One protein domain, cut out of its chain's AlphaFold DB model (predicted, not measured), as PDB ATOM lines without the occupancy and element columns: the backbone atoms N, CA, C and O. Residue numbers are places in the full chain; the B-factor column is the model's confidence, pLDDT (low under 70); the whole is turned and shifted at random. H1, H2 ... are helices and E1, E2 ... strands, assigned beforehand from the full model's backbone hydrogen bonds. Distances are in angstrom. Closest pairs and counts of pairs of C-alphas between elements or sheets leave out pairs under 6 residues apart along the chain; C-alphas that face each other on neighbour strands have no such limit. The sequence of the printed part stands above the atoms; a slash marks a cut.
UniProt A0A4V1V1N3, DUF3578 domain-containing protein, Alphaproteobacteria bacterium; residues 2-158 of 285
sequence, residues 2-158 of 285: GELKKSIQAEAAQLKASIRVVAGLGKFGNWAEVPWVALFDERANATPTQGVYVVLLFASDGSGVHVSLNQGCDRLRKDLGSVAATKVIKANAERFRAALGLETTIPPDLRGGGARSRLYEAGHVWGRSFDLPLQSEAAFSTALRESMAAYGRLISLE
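AT A GLANCE: This is residues 2 to 158 of the 285 residues of the protein "DUF3578 domain-containing protein" of Alphaproteobacteria bacterium (UniProt A0A4V1V1N3). A twisted sheet of five strands forms the core, with H1 and H5 over one face and H4 on the opposite face. H3 lies side by side with H4 and only grazes the sheet, and the short H2 makes a corner with H3, far from the middle. The printed part has 157 residues with five named helices and five named strands, in the order H1 E1 E2 E3 E4 H2 H3 H4 E5 H5; the sheet runs E1 E2 E3 E4 E5, all antiparallel. The class is mixed, helices and strands, and the whole is compact and rounded, with a radius of gyration of the C-alphas of 14.5 A and spans of 40 by 37 by 28 A.

HOW THE PARTS SIT: H1, residues 2 to 15, is on the sheet of E1, residues 19 to 27, E2, residues 30 to 41, E3, residues 52 to 58, E4, residues 64 to 71, and E5, residues 126 to 131. Its height over the sheet is 8.9 A, and it runs along the strands, at 12 degrees to E1 on the local plane; the closest C-alphas of H1 and E1 are those of Gln 9 and Val 21, 5.9 A apart. E1 to E4 form a meander, each strand the antiparallel neighbour of the one before. Within hydrogen-bond range are N 22 and O 38 of E1 and E2 at 2.9 A, N 39 and O 54 of E2 and E3 at 2.7 A, N 55 and O 68 of E3 and E4 at 2.8 A, and N 69 and O 126 of E4 and E5 at 2.7 A. E2 bends by 77 degrees at residue 33. H2, residues 74 to 80, touches H3, residues 82 to 99, only at the corner, closest at the C-alphas of Arg 77 and Ala 85, 5.2 A apart. H4, residues 115 to 123, touches H3 at a shallow tilt of 20 degrees, the same way, closest at the C-alphas of Lys 90 and Ala 122, 5.1 A apart. H5, residues 137 to 157, lies over E3 and E4 at a height over the sheet of 7.8 A; its C-alpha 147 is 5.8 A from that of Leu 69. H1 and H5 on one face and H4 on the other make three layers, helices on both faces of a sheet. In H1, H2, H3, H4 and H5 every O i to N i+4 pair is within hydrogen-bond range.

IN THESE COORDINATES: H1 begins at C-alpha 2 (218.191, 247.864, 154.797). E1 spans 23.8 A, E2 27.9 A and H3 25.4 A. H5 spans 30.1 A and ends at C-alpha 157 (204.799, 263.925, 181.064).

THE WHOLE: The two C-alphas farthest apart are those of Gly 29 and Gly 101, 42.7 A. The printed part has no cut; the link from H3 to H4, residues 100 to 114, is long. The pLDDT is under 70 at residues 2 to 6, 10 to 18, 26 to 31, 42 to 50 and 155 to 158.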
ATOM      1  N   GLY A   2     217.526 246.583 155.102       60.25
ATOM      2  CA  GLY A   2     218.191 247.864 154.797       60.25
ATOM      3  C   GLY A   2     217.281 248.897 154.112       60.25
ATOM      4  O   GLY A   2     217.270 250.057 154.509       60.25
ATOM      5  N   GLU A   3     216.471 248.465 153.145       65.12
ATOM      6  CA  GLU A   3     215.459 249.311 152.489       65.12
ATOM      7  C   GLU A   3     214.317 249.691 153.433       65.12
ATOM      8  O   GLU A   3     213.970 250.864 153.521       65.12
ATOM      9  N   LEU A   4     213.818 248.738 154.227       68.50
ATOM     10  CA  LEU A   4     212.800 248.999 155.248       68.50
ATOM     11  C   LEU A   4     213.267 250.055 156.258       68.50
ATOM     12  O   LEU A   4     212.540 250.999 156.548       68.50
ATOM     13  N   LYS A   5     214.514 249.955 156.734       68.75
ATOM     14  CA  LYS A   5     215.112 250.964 157.615       68.75
ATOM     15  C   LYS A   5     215.155 252.340 156.945       68.75
ATOM     16  O   LYS A   5     214.825 253.320 157.600       68.75
ATOM     17  N   LYS A   6     215.556 252.424 155.670       69.88
ATOM     18  CA  LYS A   6     215.576 253.693 154.919       69.88
ATOM     19  C   LYS A   6     214.173 254.286 154.774       69.88
ATOM     20  O   LYS A   6     214.017 255.478 155.013       69.88
ATOM     21  N   SER A   7     213.178 253.460 154.450       71.75
ATOM     22  CA  SER A   7     211.778 253.882 154.314       71.75
ATOM     23  C   SER A   7     211.224 254.423 155.636       71.75
ATOM     24  O   SER A   7     210.796 255.573 155.712       71.75
ATOM     25  N   ILE A   8     211.382 253.663 156.726       71.50
ATOM     26  CA  ILE A   8     210.974 254.087 158.074       71.50
ATOM     27  C   ILE A   8     211.715 255.354 158.502       71.50
ATOM     28  O   ILE A   8     211.145 256.210 159.165       71.50
ATOM     29  N   GLN A   9     212.991 255.495 158.142       71.50
ATOM     30  CA  GLN A   9     213.766 256.680 158.492       71.50
ATOM     31  C   GLN A   9     213.308 257.930 157.732       71.50
ATOM     32  O   GLN A   9     213.320 259.011 158.318       71.50
ATOM     33  N   ALA A  10     212.853 257.793 156.485       69.75
ATOM     34  CA  ALA A  10     212.222 258.885 155.749       69.75
ATOM     35  C   ALA A  10     210.891 259.306 156.399       69.75
ATOM     36  O   ALA A  10     210.663 260.496 156.603       69.75
ATOM     37  N   GLU A  11     210.054 258.348 156.802       69.94
ATOM     38  CA  GLU A  11     208.778 258.628 157.473       69.94
ATOM     39  C   GLU A  11     208.982 259.209 158.886       69.94
ATOM     40  O   GLU A  11     208.338 260.184 159.271       69.94
ATOM     41  N   ALA A  12     209.961 258.704 159.640       67.56
ATOM     42  CA  ALA A  12     210.347 259.244 160.943       67.56
ATOM     43  C   ALA A  12     210.873 260.686 160.849       67.56
ATOM     44  O   ALA A  12     210.581 261.509 161.719       67.56
ATOM     45  N   ALA A  13     211.617 261.012 159.787       65.31
ATOM     46  CA  ALA A  13     212.114 262.365 159.549       65.31
ATOM     47  C   ALA A  13     210.979 263.369 159.285       65.31
ATOM     48  O   ALA A  13     211.106 264.527 159.679       65.31
ATOM     49  N   GLN A  14     209.862 262.926 158.690       63.66
ATOM     50  CA  GLN A  14     208.654 263.749 158.535       63.66
ATOM     51  C   GLN A  14     207.963 264.033 159.876       63.66
ATOM     52  O   GLN A  14     207.273 265.040 160.005       63.66
ATOM     53  N   LEU A  15     208.160 263.173 160.883       62.34
ATOM     54  CA  LEU A  15     207.597 263.358 162.222       62.34
ATOM     55  C   LEU A  15     208.461 264.272 163.093       62.34
ATOM     56  O   LEU A  15     207.935 265.137 163.790       62.34
ATOM     57  N   LYS A  16     209.787 264.072 163.101       64.19
ATOM     58  CA  LYS A  16     210.729 264.923 163.846       64.19
ATOM     59  C   LYS A  16     212.174 264.652 163.443       64.19
ATOM     60  O   LYS A  16     212.650 263.524 163.537       64.19
ATOM     61  N   ALA A  17     212.935 265.711 163.174       59.41
ATOM     62  CA  ALA A  17     214.354 265.608 162.809       59.41
ATOM     63  C   ALA A  17     215.262 264.976 163.891       59.41
ATOM     64  O   ALA A  17     216.368 264.541 163.590       59.41
ATOM     65  N   SER A  18     214.813 264.929 165.151       65.38
ATOM     66  CA  SER A  18     215.564 264.341 166.277       65.38
ATOM     67  C   SER A  18     215.309 262.844 166.487       65.38
ATOM     68  O   SER A  18     215.950 262.231 167.341       65.38
ATOM     69  N   ILE A  19     214.393 262.242 165.721       72.44
ATOM     70  CA  ILE A  19     214.133 260.805 165.806       72.44
ATOM     71  C   ILE A  19     215.257 260.054 165.103       72.44
ATOM     72  O   ILE A  19     215.513 260.230 163.911       72.44
ATOM     73  N   ARG A  20     215.891 259.148 165.842       76.31
ATOM     74  CA  ARG A  20     216.844 258.189 165.302       76.31
ATOM     75  C   ARG A  20     216.170 256.842 165.098       76.31
ATOM     76  O   ARG A  20     215.451 256.351 165.964       76.31
ATOM     77  N   VAL A  21     216.476 256.227 163.956       81.31
ATOM     78  CA  VAL A  21     216.018 254.882 163.599       81.31
ATOM     79  C   VAL A  21     217.176 253.892 163.702       81.31
ATOM     80  O   VAL A  21     218.209 254.022 163.033       81.31
ATOM     81  N   VAL A  22     217.013 252.876 164.546       80.94
ATOM     82  CA  VAL A  22     217.987 251.799 164.760       80.94
ATOM     83  C   VAL A  22     217.301 250.464 164.520       80.94
ATOM     84  O   VAL A  22     216.192 250.250 164.981       80.94
ATOM     85  N   ALA A  23     217.963 249.559 163.805       81.12
ATOM     86  CA  ALA A  23     217.455 248.215 163.555       81.12
ATOM     87  C   ALA A  23     218.363 247.184 164.231       81.12
ATOM     88  O   ALA A  23     219.589 247.298 164.147       81.12
ATOM     89  N   GLY A  24     217.760 246.186 164.873       76.56
ATOM     90  CA  GLY A  24     218.443 245.055 165.484       76.56
ATOM     91  C   GLY A  24     217.987 243.745 164.848       76.56
ATOM     92  O   GLY A  24     216.836 243.351 164.991       76.56
ATOM     93  N   LEU A  25     218.909 243.063 164.163       70.00
ATOM     94  CA  LEU A  25     218.685 241.746 163.548       70.00
ATOM     95  C   LEU A  25     219.420 240.607 164.268       70.00
ATOM     96  O   LEU A  25     219.337 239.464 163.837       70.00
ATOM     97  N   GLY A  26     220.155 240.907 165.343       59.16
ATOM     98  CA  GLY A  26     221.136 239.991 165.934       59.16
ATOM     99  C   GLY A  26     222.563 240.282 165.455       59.16
ATOM    100  O   GLY A  26     222.809 241.290 164.793       59.16
ATOM    101  N   LYS A  27     223.528 239.447 165.854       53.16
ATOM    102  CA  LYS A  27     224.934 239.545 165.408       53.16
ATOM    103  C   LYS A  27     225.148 238.589 164.229       53.16
ATOM    104  O   LYS A  27     224.393 237.634 164.090       53.16
ATOM    105  N   PHE A  28     226.172 238.811 163.401       42.31
ATOM    106  CA  PHE A  28     226.504 237.895 162.298       42.31
ATOM    107  C   PHE A  28     226.549 236.432 162.778       42.31
ATOM    108  O   PHE A  28     227.252 236.121 163.737       42.31
ATOM    109  N   GLY A  29     225.754 235.567 162.139       50.53
ATOM    110  CA  GLY A  29     225.610 234.144 162.482       50.53
ATOM    111  C   GLY A  29     224.548 233.806 163.538       50.53
ATOM    112  O   GLY A  29     224.211 232.639 163.671       50.53
ATOM    113  N   ASN A  30     223.981 234.792 164.245       58.44
ATOM    114  CA  ASN A  30     222.933 234.603 165.253       58.44
ATOM    115  C   ASN A  30     221.825 235.649 165.076       58.44
ATOM    116  O   ASN A  30     221.937 236.779 165.570       58.44
ATOM    117  N   TRP A  31     220.756 235.253 164.385       66.38
ATOM    118  CA  TRP A  31     219.566 236.077 164.201       66.38
ATOM    119  C   TRP A  31     218.886 236.368 165.541       66.38
ATOM    120  O   TRP A  31     218.832 235.525 166.436       66.38
ATOM    121  N   ALA A  32     218.383 237.589 165.693       76.94
ATOM    122  CA  ALA A  32     217.500 237.919 166.795       76.94
ATOM    123  C   ALA A  32     216.196 237.135 166.629       76.94
ATOM    124  O   ALA A  32     215.590 237.192 165.566       76.94
ATOM    125  N   GLU A  33     215.773 236.453 167.695       85.69
ATOM    126  CA  GLU A  33     214.485 235.751 167.759       85.69
ATOM    127  C   GLU A  33     213.323 236.666 167.357       85.69
ATOM    128  O   GLU A  33     212.515 236.303 166.516       85.69
ATOM    129  N   VAL A  34     213.309 237.883 167.907       88.25
ATOM    130  CA  VAL A  34     212.382 238.953 167.532       88.25
ATOM    131  C   VAL A  34     213.201 240.055 166.861       88.25
ATOM    132  O   VAL A  34     213.858 240.838 167.565       88.25
ATOM    133  N   PRO A  35     213.233 240.123 165.519       89.81
ATOM    134  CA  PRO A  35     213.802 241.254 164.802       89.81
ATOM    135  C   PRO A  35     213.058 242.543 165.157       89.81
ATOM    136  O   PRO A  35     211.845 242.529 165.378       89.81
ATOM    137  N   TRP A  36     213.764 243.674 165.192       90.19
ATOM    138  CA  TRP A  36     213.131 244.943 165.551       90.19
ATOM    139  C   TRP A  36     213.726 246.168 164.862       90.19
ATOM    140  O   TRP A  36     214.909 246.208 164.507       90.19
ATOM    141  N   VAL A  37     212.897 247.206 164.722       89.56
ATOM    142  CA  VAL A  37     213.297 248.556 164.300       89.56
ATOM    143  C   VAL A  37     212.774 249.565 165.316       89.56
ATOM    144  O   VAL A  37     211.573 249.769 165.426       89.56
ATOM    145  N   ALA A  38     213.666 250.195 166.072       88.44
ATOM    146  CA  ALA A  38     213.332 251.187 167.085       88.44
ATOM    147  C   ALA A  38     213.452 252.609 166.528       88.44
ATOM    148  O   ALA A  38     214.448 252.960 165.890       88.44
ATOM    149  N   LEU A  39     212.446 253.420 166.835       86.94
ATOM    150  CA  LEU A  39     212.356 254.851 166.622       86.94
ATOM    151  C   LEU A  39     212.381 255.520 167.996       86.94
ATOM    152  O   LEU A  39     211.477 255.340 168.814       86.94
ATOM    153  N   PHE A  40     213.421 256.297 168.268       76.44
ATOM    154  CA  PHE A  40     213.530 257.002 169.538       76.44
ATOM    155  C   PHE A  40     214.118 258.390 169.350       76.44
ATOM    156  O   PHE A  40     214.909 258.647 168.446       76.44
ATOM    157  N   ASP A  41     213.719 259.288 170.241       73.00
ATOM    158  CA  ASP A  41     214.268 260.636 170.325       73.00
ATOM    159  C   ASP A  41     215.533 260.587 171.193       73.00
ATOM    160  O   ASP A  41     215.460 260.294 172.391       73.00
ATOM    161  N   GLU A  42     216.700 260.856 170.599       65.75
ATOM    162  CA  GLU A  42     218.003 260.792 171.293       65.75
ATOM    163  C   GLU A  42     218.121 261.777 172.459       65.75
ATOM    164  O   GLU A  42     219.030 261.705 173.292       65.75
ATOM    165  N   ARG A  43     217.220 262.750 172.473       56.34
ATOM    166  CA  ARG A  43     217.057 263.748 173.513       56.34
ATOM    167  C   ARG A  43     216.460 263.178 174.792       56.34
ATOM    168  O   ARG A  43     216.864 263.581 175.878       56.34
ATOM    169  N   ALA A  44     215.519 262.249 174.642       61.03
ATOM    170  CA  ALA A  44     214.852 261.575 175.746       61.03
ATOM    171  C   ALA A  44     215.601 260.305 176.169       61.03
ATOM    172  O   ALA A  44     215.688 260.006 177.358       61.03
ATOM    173  N   ASN A  45     216.198 259.590 175.208       62.56
ATOM    174  CA  ASN A  45     216.860 258.311 175.448       62.56
ATOM    175  C   ASN A  45     218.311 258.325 174.971       62.56
ATOM    176  O   ASN A  45     218.614 258.760 173.862       62.56
ATOM    177  N   ALA A  46     219.215 257.773 175.781       55.78
ATOM    178  CA  ALA A  46     220.607 257.600 175.374       55.78
ATOM    179  C   ALA A  46     220.772 256.468 174.344       55.78
ATOM    180  O   ALA A  46     221.642 256.553 173.479       55.78
ATOM    181  N   THR A  47     219.952 255.412 174.437       60.84
ATOM    182  CA  THR A  47     219.988 254.231 173.558       60.84
ATOM    183  C   THR A  47     218.593 253.594 173.446       60.84
ATOM    184  O   THR A  47     217.784 253.759 174.358       60.84
ATOM    185  N   PRO A  48     218.299 252.799 172.399       55.94
ATOM    186  CA  PRO A  48     217.031 252.067 172.295       55.94
ATOM    187  C   PRO A  48     216.917 250.893 173.281       55.94
ATOM    188  O   PRO A  48     215.907 250.207 173.295       55.94
ATOM    189  N   THR A  49     217.935 250.621 174.100       56.84
ATOM    190  CA  THR A  49     217.879 249.596 175.159       56.84
ATOM    191  C   THR A  49     217.619 250.197 176.541       56.84
ATOM    192  O   THR A  49     217.415 249.461 177.508       56.84
ATOM    193  N   GLN A  50     217.608 251.530 176.642       62.97
ATOM    194  CA  GLN A  50     217.403 252.290 177.869       62.97
ATOM    195  C   GLN A  50     216.457 253.447 177.577       62.97
ATOM    196  O   GLN A  50     216.877 254.475 177.043       62.97
ATOM    197  N   GLY A  51     215.180 253.290 177.908       72.00
ATOM    198  CA  GLY A  51     214.223 254.306 177.511       72.00
ATOM    199  C   GLY A  51     212.787 253.860 177.419       72.00
ATOM    200  O   GLY A  51     212.480 252.690 177.622       72.00
ATOM    201  N   VAL A  52     211.950 254.798 177.001       82.69
ATOM    202  CA  VAL A  52     210.688 254.511 176.316       82.69
ATOM    203  C   VAL A  52     210.862 254.915 174.860       82.69
ATOM    204  O   VAL A  52     211.522 255.909 174.579       82.69
ATOM    205  N   TYR A  53     210.341 254.142 173.921       86.81
ATOM    206  CA  TYR A  53     210.542 254.355 172.490       86.81
ATOM    207  C   TYR A  53     209.424 253.692 171.693       86.81
ATOM    208  O   TYR A  53     208.738 252.803 172.193       86.81
ATOM    209  N   VAL A  54     209.256 254.091 170.436       91.38
ATOM    210  CA  VAL A  54     208.413 253.341 169.501       91.38
ATOM    211  C   VAL A  54     209.280 252.283 168.835       91.38
ATOM    212  O   VAL A  54     210.407 252.552 168.434       91.38
ATOM    213  N   VAL A  55     208.795 251.056 168.736       92.44
ATOM    214  CA  VAL A  55     209.511 249.945 168.115       92.44
ATOM    215  C   VAL A  55     208.565 249.145 167.239       92.44
ATOM    216  O   VAL A  55     207.436 248.858 167.623       92.44
ATOM    217  N   LEU A  56     209.046 248.795 166.055       93.56
ATOM    218  CA  LEU A  56     208.468 247.757 165.223       93.56
ATOM    219  C   LEU A  56     209.066 246.430 165.663       93.56
ATOM    220  O   LEU A  56     210.280 246.247 165.554       93.56
ATOM    221  N   LEU A  57     208.235 245.533 166.174       94.06
ATOM    222  CA  LEU A  57     208.622 244.180 166.557       94.06
ATOM    223  C   LEU A  57     208.073 243.222 165.505       94.06
ATOM    224  O   LEU A  57     206.883 243.265 165.213       94.06
ATOM    225  N   PHE A  58     208.924 242.388 164.918       92.94
ATOM    226  CA  PHE A  58     208.497 241.380 163.948       92.94
ATOM    227  C   PHE A  58     208.255 240.062 164.672       92.94
ATOM    228  O   PHE A  58     209.098 239.649 165.473       92.94
ATOM    229  N   ALA A  59     207.121 239.417 164.395       93.31
ATOM    230  CA  ALA A  59     206.835 238.093 164.931       93.31
ATOM    231  C   ALA A  59     207.943 237.110 164.514       93.31
ATOM    232  O   ALA A  59     208.475 237.188 163.403       93.31
ATOM    233  N   SER A  60     208.303 236.197 165.412       91.25
ATOM    234  CA  SER A  60     209.455 235.296 165.248       91.25
ATOM    235  C   SER A  60     209.285 234.332 164.066       91.25
ATOM    236  O   SER A  60     210.266 233.888 163.477       91.25
ATOM    237  N   ASP A  61     208.036 234.032 163.699       90.75
ATOM    238  CA  ASP A  61     207.658 233.220 162.537       90.75
ATOM    239  C   ASP A  61     207.523 234.038 161.235       90.75
ATOM    240  O   ASP A  61     207.245 233.476 160.177       90.75
ATOM    241  N   GLY A  62     207.727 235.358 161.293       88.88
ATOM    242  CA  GLY A  62     207.606 236.272 160.158       88.88
ATOM    243  C   GLY A  62     206.167 236.599 159.753       88.88
ATOM    244  O   GLY A  62     205.976 237.285 158.749       88.88
ATOM    245  N   SER A  63     205.166 236.145 160.516       93.25
ATOM    246  CA  SER A  63     203.747 236.303 160.173       93.25
ATOM    247  C   SER A  63     203.211 237.725 160.340       93.25
ATOM    248  O   SER A  63     202.187 238.054 159.750       93.25
ATOM    249  N   GLY A  64     203.889 238.581 161.111       93.75
ATOM    250  CA  GLY A  64     203.368 239.899 161.453       93.75
ATOM    251  C   GLY A  64     204.417 240.911 161.902       93.75
ATOM    252  O   GLY A  64     205.571 240.587 162.200       93.75
ATOM    253  N   VAL A  65     203.984 242.169 161.951       95.00
ATOM    254  CA  VAL A  65     204.729 243.302 162.496       95.00
ATOM    255  C   VAL A  65     203.850 244.078 163.473       95.00
ATOM    256  O   VAL A  65     202.682 244.362 163.216       95.00
ATOM    257  N   HIS A  66     204.429 244.455 164.604       95.81
ATOM    258  CA  HIS A  66     203.738 245.150 165.678       95.81
ATOM    259  C   HIS A  66     204.370 246.516 165.881       95.81
ATOM    260  O   HIS A  66     205.543 246.614 166.246       95.81
ATOM    261  N   VAL A  67     203.592 247.574 165.676       94.56
ATOM    262  CA  VAL A  67     203.971 248.919 166.110       94.56
ATOM    263  C   VAL A  67     203.723 248.982 167.611       94.56
ATOM    264  O   VAL A  67     202.600 248.751 168.045       94.56
ATOM    265  N   SER A  68     204.746 249.276 168.408       95.56
ATOM    266  CA  SER A  68     204.652 249.290 169.867       95.56
ATOM    267  C   SER A  68     205.378 250.498 170.450       95.56
ATOM    268  O   SER A  68     206.597 250.587 170.365       95.56
ATOM    269  N   LEU A  69     204.665 251.370 171.160       93.25
ATOM    270  CA  LEU A  69     205.252 252.164 172.236       93.25
ATOM    271  C   LEU A  69     205.677 251.197 173.343       93.25
ATOM    272  O   LEU A  69     204.849 250.470 173.893       93.25
ATOM    273  N   ASN A  70     206.975 251.116 173.603       93.12
ATOM    274  CA  ASN A  70     207.579 250.106 174.462       93.12
ATOM    275  C   ASN A  70     208.705 250.708 175.305       93.12
ATOM    276  O   ASN A  70     209.083 251.863 175.132       93.12
ATOM    277  N   GLN A  71     209.254 249.916 176.216       87.56
ATOM    278  CA  GLN A  71     210.294 250.329 177.144       87.56
ATOM    279  C   GLN A  71     211.501 249.387 177.113       87.56
ATOM    280  O   GLN A  71     211.396 248.192 176.831       87.56
ATOM    281  N   GLY A  72     212.664 249.938 177.445       83.00
ATOM    282  CA  GLY A  72     213.918 249.211 177.534       83.00
ATOM    283  C   GLY A  72     213.889 248.200 178.675       83.00
ATOM    284  O   GLY A  72     213.655 248.555 179.827       83.00
ATOM    285  N   CYS A  73     214.169 246.938 178.359       81.94
ATOM    286  CA  CYS A  73     214.139 245.835 179.322       81.94
ATOM    287  C   CYS A  73     215.526 245.268 179.663       81.94
ATOM    288  O   CYS A  73     215.666 244.515 180.627       81.94
ATOM    289  N   ASP A  74     216.563 245.609 178.891       80.81
ATOM    290  CA  ASP A  74     217.868 244.948 178.992       80.81
ATOM    291  C   ASP A  74     218.572 245.221 180.326       80.81
ATOM    292  O   ASP A  74     219.137 244.289 180.902       80.81
ATOM    293  N   ARG A  75     218.516 246.463 180.833       76.12
ATOM    294  CA  ARG A  75     219.096 246.797 182.143       76.12
ATOM    295  C   ARG A  75     218.353 246.084 183.268       76.12
ATOM    296  O   ARG A  75     218.979 245.354 184.023       76.12
ATOM    297  N   LEU A  76     217.025 246.205 183.309       75.56
ATOM    298  CA  LEU A  76     216.191 245.551 184.320       75.56
ATOM    299  C   LEU A  76     216.409 244.042 184.361       75.56
ATOM    300  O   LEU A  76     216.553 243.464 185.432       75.56
ATOM    301  N   ARG A  77     216.495 243.392 183.194       81.94
ATOM    302  CA  ARG A  77     216.807 241.964 183.125       81.94
ATOM    303  C   ARG A  77     218.199 241.660 183.679       81.94
ATOM    304  O   ARG A  77     218.354 240.641 184.345       81.94
ATOM    305  N   LYS A  78     219.204 242.486 183.369       79.12
ATOM    306  CA  LYS A  78     220.577 242.296 183.858       79.12
ATOM    307  C   LYS A  78     220.656 242.440 185.380       79.12
ATOM    308  O   LYS A  78     221.365 241.659 186.004       79.12
ATOM    309  N   ASP A  79     219.914 243.387 185.944       74.81
ATOM    310  CA  ASP A  79     220.006 243.745 187.360       74.81
ATOM    311  C   ASP A  79     219.094 242.881 188.251       74.81
ATOM    312  O   ASP A  79     219.472 242.539 189.368       74.81
ATOM    313  N   LEU A  80     217.907 242.495 187.762       75.88
ATOM    314  CA  LEU A  80     216.873 241.798 188.547       75.88
ATOM    315  C   LEU A  80     216.621 240.345 188.108       75.88
ATOM    316  O   LEU A  80     215.924 239.597 188.796       75.88
ATOM    317  N   GLY A  81     217.131 239.932 186.945       79.38
ATOM    318  CA  GLY A  81     216.749 238.675 186.299       79.38
ATOM    319  C   GLY A  81     215.371 238.737 185.623       79.38
ATOM    320  O   GLY A  81     214.553 239.620 185.882       79.38
ATOM    321  N   SER A  82     215.092 237.791 184.718       79.88
ATOM    322  CA  SER A  82     213.925 237.855 183.819       79.88
ATOM    323  C   SER A  82     212.576 237.937 184.534       79.88
ATOM    324  O   SER A  82     211.742 238.741 184.140       79.88
ATOM    325  N   VAL A  83     212.352 237.140 185.582       82.00
ATOM    326  CA  VAL A  83     211.039 237.068 186.250       82.00
ATOM    327  C   VAL A  83     210.703 238.377 186.968       82.00
ATOM    328  O   VAL A  83     209.599 238.900 186.815       82.00
ATOM    329  N   ALA A  84     211.647 238.923 187.737       77.69
ATOM    330  CA  ALA A  84     211.446 240.182 188.449       77.69
ATOM    331  C   ALA A  84     211.395 241.372 187.480       77.69
ATOM    332  O   ALA A  84     210.522 242.228 187.620       77.69
ATOM    333  N   ALA A  85     212.242 241.378 186.445       81.44
ATOM    334  CA  ALA A  85     212.199 242.391 185.396       81.44
ATOM    335  C   ALA A  85     210.831 242.439 184.704       81.44
ATOM    336  O   ALA A  85     210.278 243.524 184.552       81.44
ATOM    337  N   THR A  86     210.240 241.289 184.353       85.75
ATOM    338  CA  THR A  86     208.900 241.234 183.743       85.75
ATOM    339  C   THR A  86     207.840 241.904 184.616       85.75
ATOM    340  O   THR A  86     207.013 242.649 184.093       85.75
ATOM    341  N   LYS A  87     207.869 241.692 185.941       80.75
ATOM    342  CA  LYS A  87     206.919 242.335 186.868       80.75
ATOM    343  C   LYS A  87     207.061 243.859 186.855       80.75
ATOM    344  O   LYS A  87     206.063 244.558 186.711       80.75
ATOM    345  N   VAL A  88     208.294 244.362 186.952       79.50
ATOM    346  CA  VAL A  88     208.586 245.808 186.937       79.50
ATOM    347  C   VAL A  88     208.193 246.440 185.603       79.50
ATOM    348  O   VAL A  88     207.546 247.482 185.570       79.50
ATOM    349  N   ILE A  89     208.542 245.791 184.495       85.62
ATOM    350  CA  ILE A  89     208.234 246.259 183.141       85.62
ATOM    351  C   ILE A  89     206.721 246.343 182.925       85.62
ATOM    352  O   ILE A  89     206.235 247.348 182.404       85.62
ATOM    353  N   LYS A  90     205.970 245.336 183.383       87.56
ATOM    354  CA  LYS A  90     204.508 245.342 183.304       87.56
ATOM    355  C   LYS A  90     203.901 246.493 184.116       87.56
ATOM    356  O   LYS A  90     203.100 247.251 183.575       87.56
ATOM    357  N   ALA A  91     204.340 246.680 185.362       81.44
ATOM    358  CA  ALA A  91     203.878 247.782 186.212       81.44
ATOM    359  C   ALA A  91     204.204 249.160 185.602       81.44
ATOM    360  O   ALA A  91     203.383 250.076 185.611       81.44
ATOM    361  N   ASN A  92     205.384 249.307 184.995       82.88
ATOM    362  CA  ASN A  92     205.743 250.513 184.254       82.88
ATOM    363  C   ASN A  92     204.819 250.747 183.055       82.88
ATOM    364  O   ASN A  92     204.395 251.879 182.840       82.88
ATOM    365  N   ALA A  93     204.488 249.700 182.293       88.62
ATOM    366  CA  ALA A  93     203.594 249.825 181.148       88.62
ATOM    367  C   ALA A  93     202.194 250.288 181.574       88.62
ATOM    368  O   ALA A  93     201.630 251.186 180.955       88.62
ATOM    369  N   GLU A  94     201.661 249.732 182.664       85.06
ATOM    370  CA  GLU A  94     200.398 250.164 183.276       85.06
ATOM    371  C   GLU A  94     200.453 251.637 183.702       85.06
ATOM    372  O   GLU A  94     199.569 252.418 183.351       85.06
ATOM    373  N   ARG A  95     201.540 252.058 184.354       82.81
ATOM    374  CA  ARG A  95     201.747 253.457 184.750       82.81
ATOM    375  C   ARG A  95     201.836 254.411 183.555       82.81
ATOM    376  O   ARG A  95     201.293 255.512 183.612       82.81
ATOM    377  N   PHE A  96     202.495 254.006 182.467       84.38
ATOM    378  CA  PHE A  96     202.563 254.805 181.239       84.38
ATOM    379  C   PHE A  96     201.202 254.912 180.553       84.38
ATOM    380  O   PHE A  96     200.852 255.999 180.098       84.38
ATOM    381  N   ARG A  97     200.412 253.829 180.517       86.56
ATOM    382  CA  ARG A  97     199.032 253.872 180.009       86.56
ATOM    383  C   ARG A  97     198.179 254.842 180.817       86.56
ATOM    384  O   ARG A  97     197.567 255.725 180.225       86.56
ATOM    385  N   ALA A  98     198.216 254.735 182.146       81.00
ATOM    386  CA  ALA A  98     197.462 255.608 183.042       81.00
ATOM    387  C   ALA A  98     197.823 257.086 182.838       81.00
ATOM    388  O   ALA A  98     196.939 257.923 182.679       81.00
ATOM    389  N   ALA A  99     199.118 257.405 182.751       75.69
ATOM    390  CA  ALA A  99     199.568 258.773 182.503       75.69
ATOM    391  C   ALA A  99     199.124 259.327 181.139       75.69
ATOM    392  O   ALA A  99     198.907 260.528 180.999       75.69
ATOM    393  N   LEU A 100     198.989 258.462 180.134       81.38
ATOM    394  CA  LEU A 100     198.524 258.833 178.800       81.38
ATOM    395  C   LEU A 100     196.994 258.820 178.661       81.38
ATOM    396  O   LEU A 100     196.508 259.112 177.567       81.38
ATOM    397  N   GLY A 101     196.252 258.467 179.718       84.81
ATOM    398  CA  GLY A 101     194.801 258.282 179.662       84.81
ATOM    399  C   GLY A 101     194.376 257.153 178.719       84.81
ATOM    400  O   GLY A 101     193.316 257.229 178.108       84.81
ATOM    401  N   LEU A 102     195.230 256.142 178.536       82.88
ATOM    402  CA  LEU A 102     194.968 255.016 177.644       82.88
ATOM    403  C   LEU A 102     194.290 253.883 178.407       82.88
ATOM    404  O   LEU A 102     194.724 253.506 179.498       82.88
ATOM    405  N   GLU A 103     193.273 253.292 177.787       82.25
ATOM    406  CA  GLU A 103     192.696 252.033 178.249       82.25
ATOM    407  C   GLU A 103     193.705 250.878 178.138       82.25
ATOM    408  O   GLU A 103     194.789 250.998 177.551       82.25
ATOM    409  N   THR A 104     193.347 249.728 178.715       77.19
ATOM    410  CA  THR A 104     194.154 248.509 178.614       77.19
ATOM    411  C   THR A 104     194.395 248.164 177.148       77.19
ATOM    412  O   THR A 104     193.460 248.004 176.369       77.19
ATOM    413  N   THR A 105     195.665 248.027 176.777       81.88
ATOM    414  CA  THR A 105     196.063 247.653 175.417       81.88
ATOM    415  C   THR A 105     196.386 246.171 175.351       81.88
ATOM    416  O   THR A 105     196.865 245.591 176.326       81.88
ATOM    417  N   ILE A 106     196.129 245.563 174.195       86.75
ATOM    418  CA  ILE A 106     196.451 244.160 173.935       86.75
ATOM    419  C   ILE A 106     197.944 244.083 173.586       86.75
ATOM    420  O   ILE A 106     198.348 244.681 172.585       86.75
ATOM    421  N   PRO A 107     198.779 243.389 174.381       90.19
ATOM    422  CA  PRO A 107     200.171 243.156 174.019       90.19
ATOM    423  C   PRO A 107     200.289 242.427 172.674       90.19
ATOM    424  O   PRO A 107     199.425 241.607 172.354       90.19
ATOM    425  N   PRO A 108     201.348 242.683 171.887       93.00
ATOM    426  CA  PRO A 108     201.599 241.909 170.680       93.00
ATOM    427  C   PRO A 108     201.838 240.437 171.032       93.00
ATOM    428  O   PRO A 108     202.381 240.140 172.090       93.00
ATOM    429  N   ASP A 109     201.465 239.530 170.137       93.62
ATOM    430  CA  ASP A 109     201.882 238.129 170.185       93.62
ATOM    431  C   ASP A 109     203.065 237.970 169.231       93.62
ATOM    432  O   ASP A 109     202.892 237.923 168.014       93.62
ATOM    433  N   LEU A 110     204.280 237.950 169.781       93.75
ATOM    434  CA  LEU A 110     205.509 237.953 168.985       93.75
ATOM    435  C   LEU A 110     205.916 236.555 168.512       93.75
ATOM    436  O   LEU A 110     206.979 236.408 167.898       93.75
ATOM    437  N   ARG A 111     205.124 235.519 168.822       92.56
ATOM    438  CA  ARG A 111     205.396 234.120 168.444       92.56
ATOM    439  C   ARG A 111     206.775 233.614 168.887       92.56
ATOM    440  O   ARG A 111     207.304 232.663 168.320       92.56
ATOM    441  N   GLY A 112     207.364 234.261 169.895       87.62
ATOM    442  CA  GLY A 112     208.694 233.968 170.422       87.62
ATOM    443  C   GLY A 112     208.631 233.227 171.755       87.62
ATOM    444  O   GLY A 112     207.847 233.559 172.646       87.62
ATOM    445  N   GLY A 113     209.488 232.223 171.922       86.50
ATOM    446  CA  GLY A 113     209.567 231.415 173.141       86.50
ATOM    447  C   GLY A 113     210.523 231.976 174.196       86.50
ATOM    448  O   GLY A 113     210.450 231.591 175.366       86.50
ATOM    449  N   GLY A 114     211.429 232.869 173.809       87.31
ATOM    450  CA  GLY A 114     212.530 233.355 174.625       87.31
ATOM    451  C   GLY A 114     212.173 234.498 175.571       87.31
ATOM    452  O   GLY A 114     211.146 235.172 175.480       87.31
ATOM    453  N   ALA A 115     213.086 234.753 176.511       85.81
ATOM    454  CA  ALA A 115     212.898 235.771 177.542       85.81
ATOM    455  C   ALA A 115     212.734 237.189 176.969       85.81
ATOM    456  O   ALA A 115     212.043 237.999 177.575       85.81
ATOM    457  N   ARG A 116     213.358 237.509 175.825       85.81
ATOM    458  CA  ARG A 116     213.208 238.834 175.198       85.81
ATOM    459  C   ARG A 116     211.817 239.045 174.622       85.81
ATOM    460  O   ARG A 116     211.270 240.113 174.860       85.81
ATOM    461  N   SER A 117     211.256 238.039 173.948       90.88
ATOM    462  CA  SER A 117     209.879 238.080 173.440       90.88
ATOM    463  C   SER A 117     208.920 238.479 174.560       90.88
ATOM    464  O   SER A 117     208.321 239.547 174.522       90.88
ATOM    465  N   ARG A 118     208.940 237.722 175.663       91.50
ATOM    466  CA  ARG A 118     208.080 237.971 176.833       91.50
ATOM    467  C   ARG A 118     208.292 239.347 177.472       91.50
ATOM    468  O   ARG A 118     207.348 239.935 177.987       91.50
ATOM    469  N   LEU A 119     209.526 239.861 177.482       91.25
ATOM    470  CA  LEU A 119     209.825 241.194 178.020       91.25
ATOM    471  C   LEU A 119     209.301 242.310 177.108       91.25
ATOM    472  O   LEU A 119     208.823 243.318 177.619       91.25
ATOM    473  N   TYR A 120     209.370 242.142 175.785       92.62
ATOM    474  CA  TYR A 120     208.791 243.097 174.839       92.62
ATOM    475  C   TYR A 120     207.263 243.112 174.914       92.62
ATOM    476  O   TYR A 120     206.675 244.192 174.922       92.62
ATOM    477  N   GLU A 121     206.631 241.946 175.035       94.69
ATOM    478  CA  GLU A 121     205.181 241.827 175.226       94.69
ATOM    479  C   GLU A 121     204.753 242.480 176.547       94.69
ATOM    480  O   GLU A 121     203.859 243.322 176.568       94.69
ATOM    481  N   ALA A 122     205.454 242.187 177.648       92.81
ATOM    482  CA  ALA A 122     205.179 242.804 178.946       92.81
ATOM    483  C   ALA A 122     205.414 244.325 178.957       92.81
ATOM    484  O   ALA A 122     204.739 245.046 179.691       92.81
ATOM    485  N   GLY A 123     206.381 244.812 178.174       92.06
ATOM    486  CA  GLY A 123     206.743 246.228 178.095       92.06
ATOM    487  C   GLY A 123     205.851 247.061 177.190       92.06
ATOM    488  O   GLY A 123     205.968 248.289 177.203       92.06
ATOM    489  N   HIS A 124     204.961 246.412 176.437       95.19
ATOM    490  CA  HIS A 124     204.026 247.068 175.542       95.19
ATOM    491  C   HIS A 124     203.134 248.048 176.308       95.19
ATOM    492  O   HIS A 124     202.412 247.656 177.224       95.19
ATOM    493  N   VAL A 125     203.168 249.320 175.912       93.56
ATOM    494  CA  VAL A 125     202.311 250.384 176.448       93.56
ATOM    495  C   VAL A 125     201.113 250.580 175.534       93.56
ATOM    496  O   VAL A 125     199.972 250.530 175.983       93.56
ATOM    497  N   TRP A 126     201.368 250.790 174.246       93.56
ATOM    498  CA  TRP A 126     200.344 251.085 173.250       93.56
ATOM    499  C   TRP A 126     200.826 250.725 171.853       93.56
ATOM    500  O   TRP A 126     202.025 250.783 171.588       93.56
ATOM    501  N   GLY A 127     199.912 250.380 170.953       92.38
ATOM    502  CA  GLY A 127     200.249 250.116 169.564       92.38
ATOM    503  C   GLY A 127     199.239 249.225 168.855       92.38
ATOM    504  O   GLY A 127     198.141 248.997 169.362       92.38
ATOM    505  N   ARG A 128     199.611 248.742 167.667       94.31
ATOM    506  CA  ARG A 128     198.778 247.856 166.840       94.31
ATOM    507  C   ARG A 128     199.615 246.786 166.147       94.31
ATOM    508  O   ARG A 128     200.770 247.017 165.785       94.31
ATOM    509  N   SER A 129     198.986 245.634 165.957       95.56
ATOM    510  CA  SER A 129     199.522 244.464 165.263       95.56
ATOM    511  C   SER A 129     199.001 244.419 163.832       95.56
ATOM    512  O   SER A 129     197.841 244.752 163.597       95.56
ATOM    513  N   PHE A 130     199.847 243.989 162.903       94.81
ATOM    514  CA  PHE A 130     199.517 243.835 161.492       94.81
ATOM    515  C   PHE A 130     200.070 242.506 160.992       94.81
ATOM    516  O   PHE A 130     201.215 242.171 161.307       94.81
ATOM    517  N   ASP A 131     199.293 241.782 160.192       94.50
ATOM    518  CA  ASP A 131     199.812 240.601 159.507       94.50
ATOM    519  C   ASP A 131     200.724 241.026 158.353       94.50
ATOM    520  O   ASP A 131     200.632 242.138 157.818       94.50
ATOM    521  N   LEU A 132     201.617 240.122 157.967       90.25
ATOM    522  CA  LEU A 132     202.453 240.254 156.790       90.25
ATOM    523  C   LEU A 132     202.022 239.243 155.715       90.25
ATOM    524  O   LEU A 132     201.820 238.068 156.024       90.25
ATOM    525  N   PRO A 133     201.929 239.670 154.441       92.50
ATOM    526  CA  PRO A 133     202.133 241.039 153.953       92.50
ATOM    527  C   PRO A 133     201.055 242.013 154.461       92.50
ATOM    528  O   PRO A 133     199.920 241.612 154.708       92.50
ATOM    529  N   LEU A 134     201.420 243.295 154.612       89.69
ATOM    530  CA  LEU A 134     200.505 244.319 155.127       89.69
ATOM    531  C   LEU A 134     199.247 244.400 154.259       89.69
ATOM    532  O   LEU A 134     199.341 244.626 153.053       89.69
ATOM    533  N   GLN A 135     198.069 244.308 154.879       92.00
ATOM    534  CA  GLN A 135     196.811 244.509 154.155       92.00
ATOM    535  C   GLN A 135     196.521 245.997 153.879       92.00
ATOM    536  O   GLN A 135     195.763 246.321 152.968       92.00
ATOM    537  N   SER A 136     197.103 246.916 154.664       90.56
ATOM    538  CA  SER A 136     196.950 248.365 154.479       90.56
ATOM    539  C   SER A 136     198.157 249.147 155.002       90.56
ATOM    540  O   SER A 136     198.353 249.288 156.211       90.56
ATOM    541  N   GLU A 137     198.929 249.735 154.086       86.25
ATOM    542  CA  GLU A 137     200.017 250.660 154.435       86.25
ATOM    543  C   GLU A 137     199.491 251.915 155.146       86.25
ATOM    544  O   GLU A 137     200.090 252.387 156.108       86.25
ATOM    545  N   ALA A 138     198.317 252.418 154.748       85.06
ATOM    546  CA  ALA A 138     197.704 253.591 155.371       85.06
ATOM    547  C   ALA A 138     197.350 253.350 156.851       85.06
ATOM    548  O   ALA A 138     197.577 254.223 157.698       85.06
ATOM    549  N   ALA A 139     196.833 252.160 157.180       88.75
ATOM    550  CA  ALA A 139     196.546 251.775 158.560       88.75
ATOM    551  C   ALA A 139     197.835 251.637 159.385       88.75
ATOM    552  O   ALA A 139     197.890 252.108 160.524       88.75
ATOM    553  N   PHE A 140     198.883 251.055 158.791       89.12
ATOM    554  CA  PHE A 140     200.203 250.942 159.408       89.12
ATOM    555  C   PHE A 140     200.812 252.317 159.717       89.12
ATOM    556  O   PHE A 140     201.155 252.593 160.871       89.12
ATOM    557  N   SER A 141     200.865 253.219 158.731       82.31
ATOM    558  CA  SER A 141     201.358 254.590 158.917       82.31
ATOM    559  C   SER A 141     200.550 255.340 159.975       82.31
ATOM    560  O   SER A 141     201.122 256.045 160.802       82.31
ATOM    561  N   THR A 142     199.227 255.168 160.011       86.31
ATOM    562  CA  THR A 142     198.378 255.787 161.042       86.31
ATOM    563  C   THR A 142     198.762 255.316 162.442       86.31
ATOM    564  O   THR A 142     199.020 256.147 163.312       86.31
ATOM    565  N   ALA A 143     198.909 254.005 162.648       90.25
ATOM    566  CA  ALA A 143     199.327 253.454 163.937       90.25
ATOM    567  C   ALA A 143     200.740 253.900 164.348       90.25
ATOM    568  O   ALA A 143     201.007 254.125 165.534       90.25
ATOM    569  N   LEU A 144     201.651 254.063 163.382       86.44
ATOM    570  CA  LEU A 144     202.982 254.608 163.632       86.44
ATOM    571  C   LEU A 144     202.906 256.062 164.114       86.44
ATOM    572  O   LEU A 144     203.509 256.393 165.135       86.44
ATOM    573  N   ARG A 145     202.129 256.919 163.439       81.75
ATOM    574  CA  ARG A 145     201.945 258.325 163.843       81.75
ATOM    575  C   ARG A 145     201.300 258.443 165.219       81.75
ATOM    576  O   ARG A 145     201.794 259.198 166.052       81.75
ATOM    577  N   GLU A 146     200.255 257.665 165.486       87.81
ATOM    578  CA  GLU A 146     199.591 257.625 166.794       87.81
ATOM    579  C   GLU A 146     200.557 257.161 167.904       87.81
ATOM    580  O   GLU A 146     200.612 257.782 168.969       87.81
ATOM    581  N   SER A 147     201.393 256.146 167.637       89.12
ATOM    582  CA  SER A 147     202.417 255.676 168.588       89.12
ATOM    583  C   SER A 147     203.438 256.764 168.884       89.12
ATOM    584  O   SER A 147     203.838 256.954 170.031       89.12
ATOM    585  N   MET A 148     203.863 257.490 167.852       83.56
ATOM    586  CA  MET A 148     204.837 258.569 167.968       83.56
ATOM    587  C   MET A 148     204.259 259.789 168.693       83.56
ATOM    588  O   MET A 148     204.969 260.419 169.476       83.56
ATOM    589  N   ALA A 149     202.971 260.084 168.512       81.19
ATOM    590  CA  ALA A 149     202.267 261.101 169.288       81.19
ATOM    591  C   ALA A 149     202.154 260.696 170.768       81.19
ATOM    592  O   ALA A 149     202.460 261.495 171.651       81.19
ATOM    593  N   ALA A 150     201.785 259.443 171.058       84.31
ATOM    594  CA  ALA A 150     201.746 258.916 172.425       84.31
ATOM    595  C   ALA A 150     203.134 258.926 173.087       84.31
ATOM    596  O   ALA A 150     203.267 259.316 174.245       84.31
ATOM    597  N   TYR A 151     204.176 258.565 172.337       83.75
ATOM    598  CA  TYR A 151     205.566 258.683 172.764       83.75
ATOM    599  C   TYR A 151     205.944 260.131 173.101       83.75
ATOM    600  O   TYR A 151     206.510 260.374 174.165       83.75
ATOM    601  N   GLY A 152     205.590 261.088 172.236       75.00
ATOM    602  CA  GLY A 152     205.800 262.518 172.467       75.00
ATOM    603  C   GLY A 152     205.190 262.980 173.788       75.00
ATOM    604  O   GLY A 152     205.918 263.477 174.646       75.00
ATOM    605  N   ARG A 153     203.898 262.695 174.000       76.56
ATOM    606  CA  ARG A 153     203.205 263.010 175.258       76.56
ATOM    607  C   ARG A 153     203.873 262.354 176.463       76.56
ATOM    608  O   ARG A 153     204.040 262.990 177.497       76.56
ATOM    609  N   LEU A 154     204.291 261.094 176.348       74.56
ATOM    610  CA  LEU A 154     204.895 260.368 177.466       74.56
ATOM    611  C   LEU A 154     206.248 260.957 177.885       74.56
ATOM    612  O   LEU A 154     206.543 261.019 179.080       74.56
ATOM    613  N   ILE A 155     207.049 261.418 176.921       69.44
ATOM    614  CA  ILE A 155     208.270 262.180 177.203       69.44
ATOM    615  C   ILE A 155     207.916 263.511 177.876       69.44
ATOM    616  O   ILE A 155     208.559 263.861 178.859       69.44
ATOM    617  N   SER A 156     206.893 264.229 177.396       61.03
ATOM    618  CA  SER A 156     206.446 265.518 177.959       61.03
ATOM    619  C   SER A 156     205.893 265.411 179.392       61.03
ATOM    620  O   SER A 156     205.949 266.375 180.166       61.03
ATOM    621  N   LEU A 157     205.332 264.250 179.738       61.56
ATOM    622  CA  LEU A 157     204.799 263.925 181.064       61.56
ATOM    623  C   LEU A 157     205.868 263.387 182.024       61.56
ATOM    624  O   LEU A 157     205.627 263.330 183.226       61.56
ATOM    625  N   GLU A 158     207.026 262.973 181.502       54.41
ATOM    626  CA  GLU A 158     208.182 262.489 182.273       54.41
ATOM    627  C   GLU A 158     207.864 261.420 183.312       54.41
ATOM    628  O   GLU A 158     208.448 261.310 184.397       54.41
TER     629      GLU A 158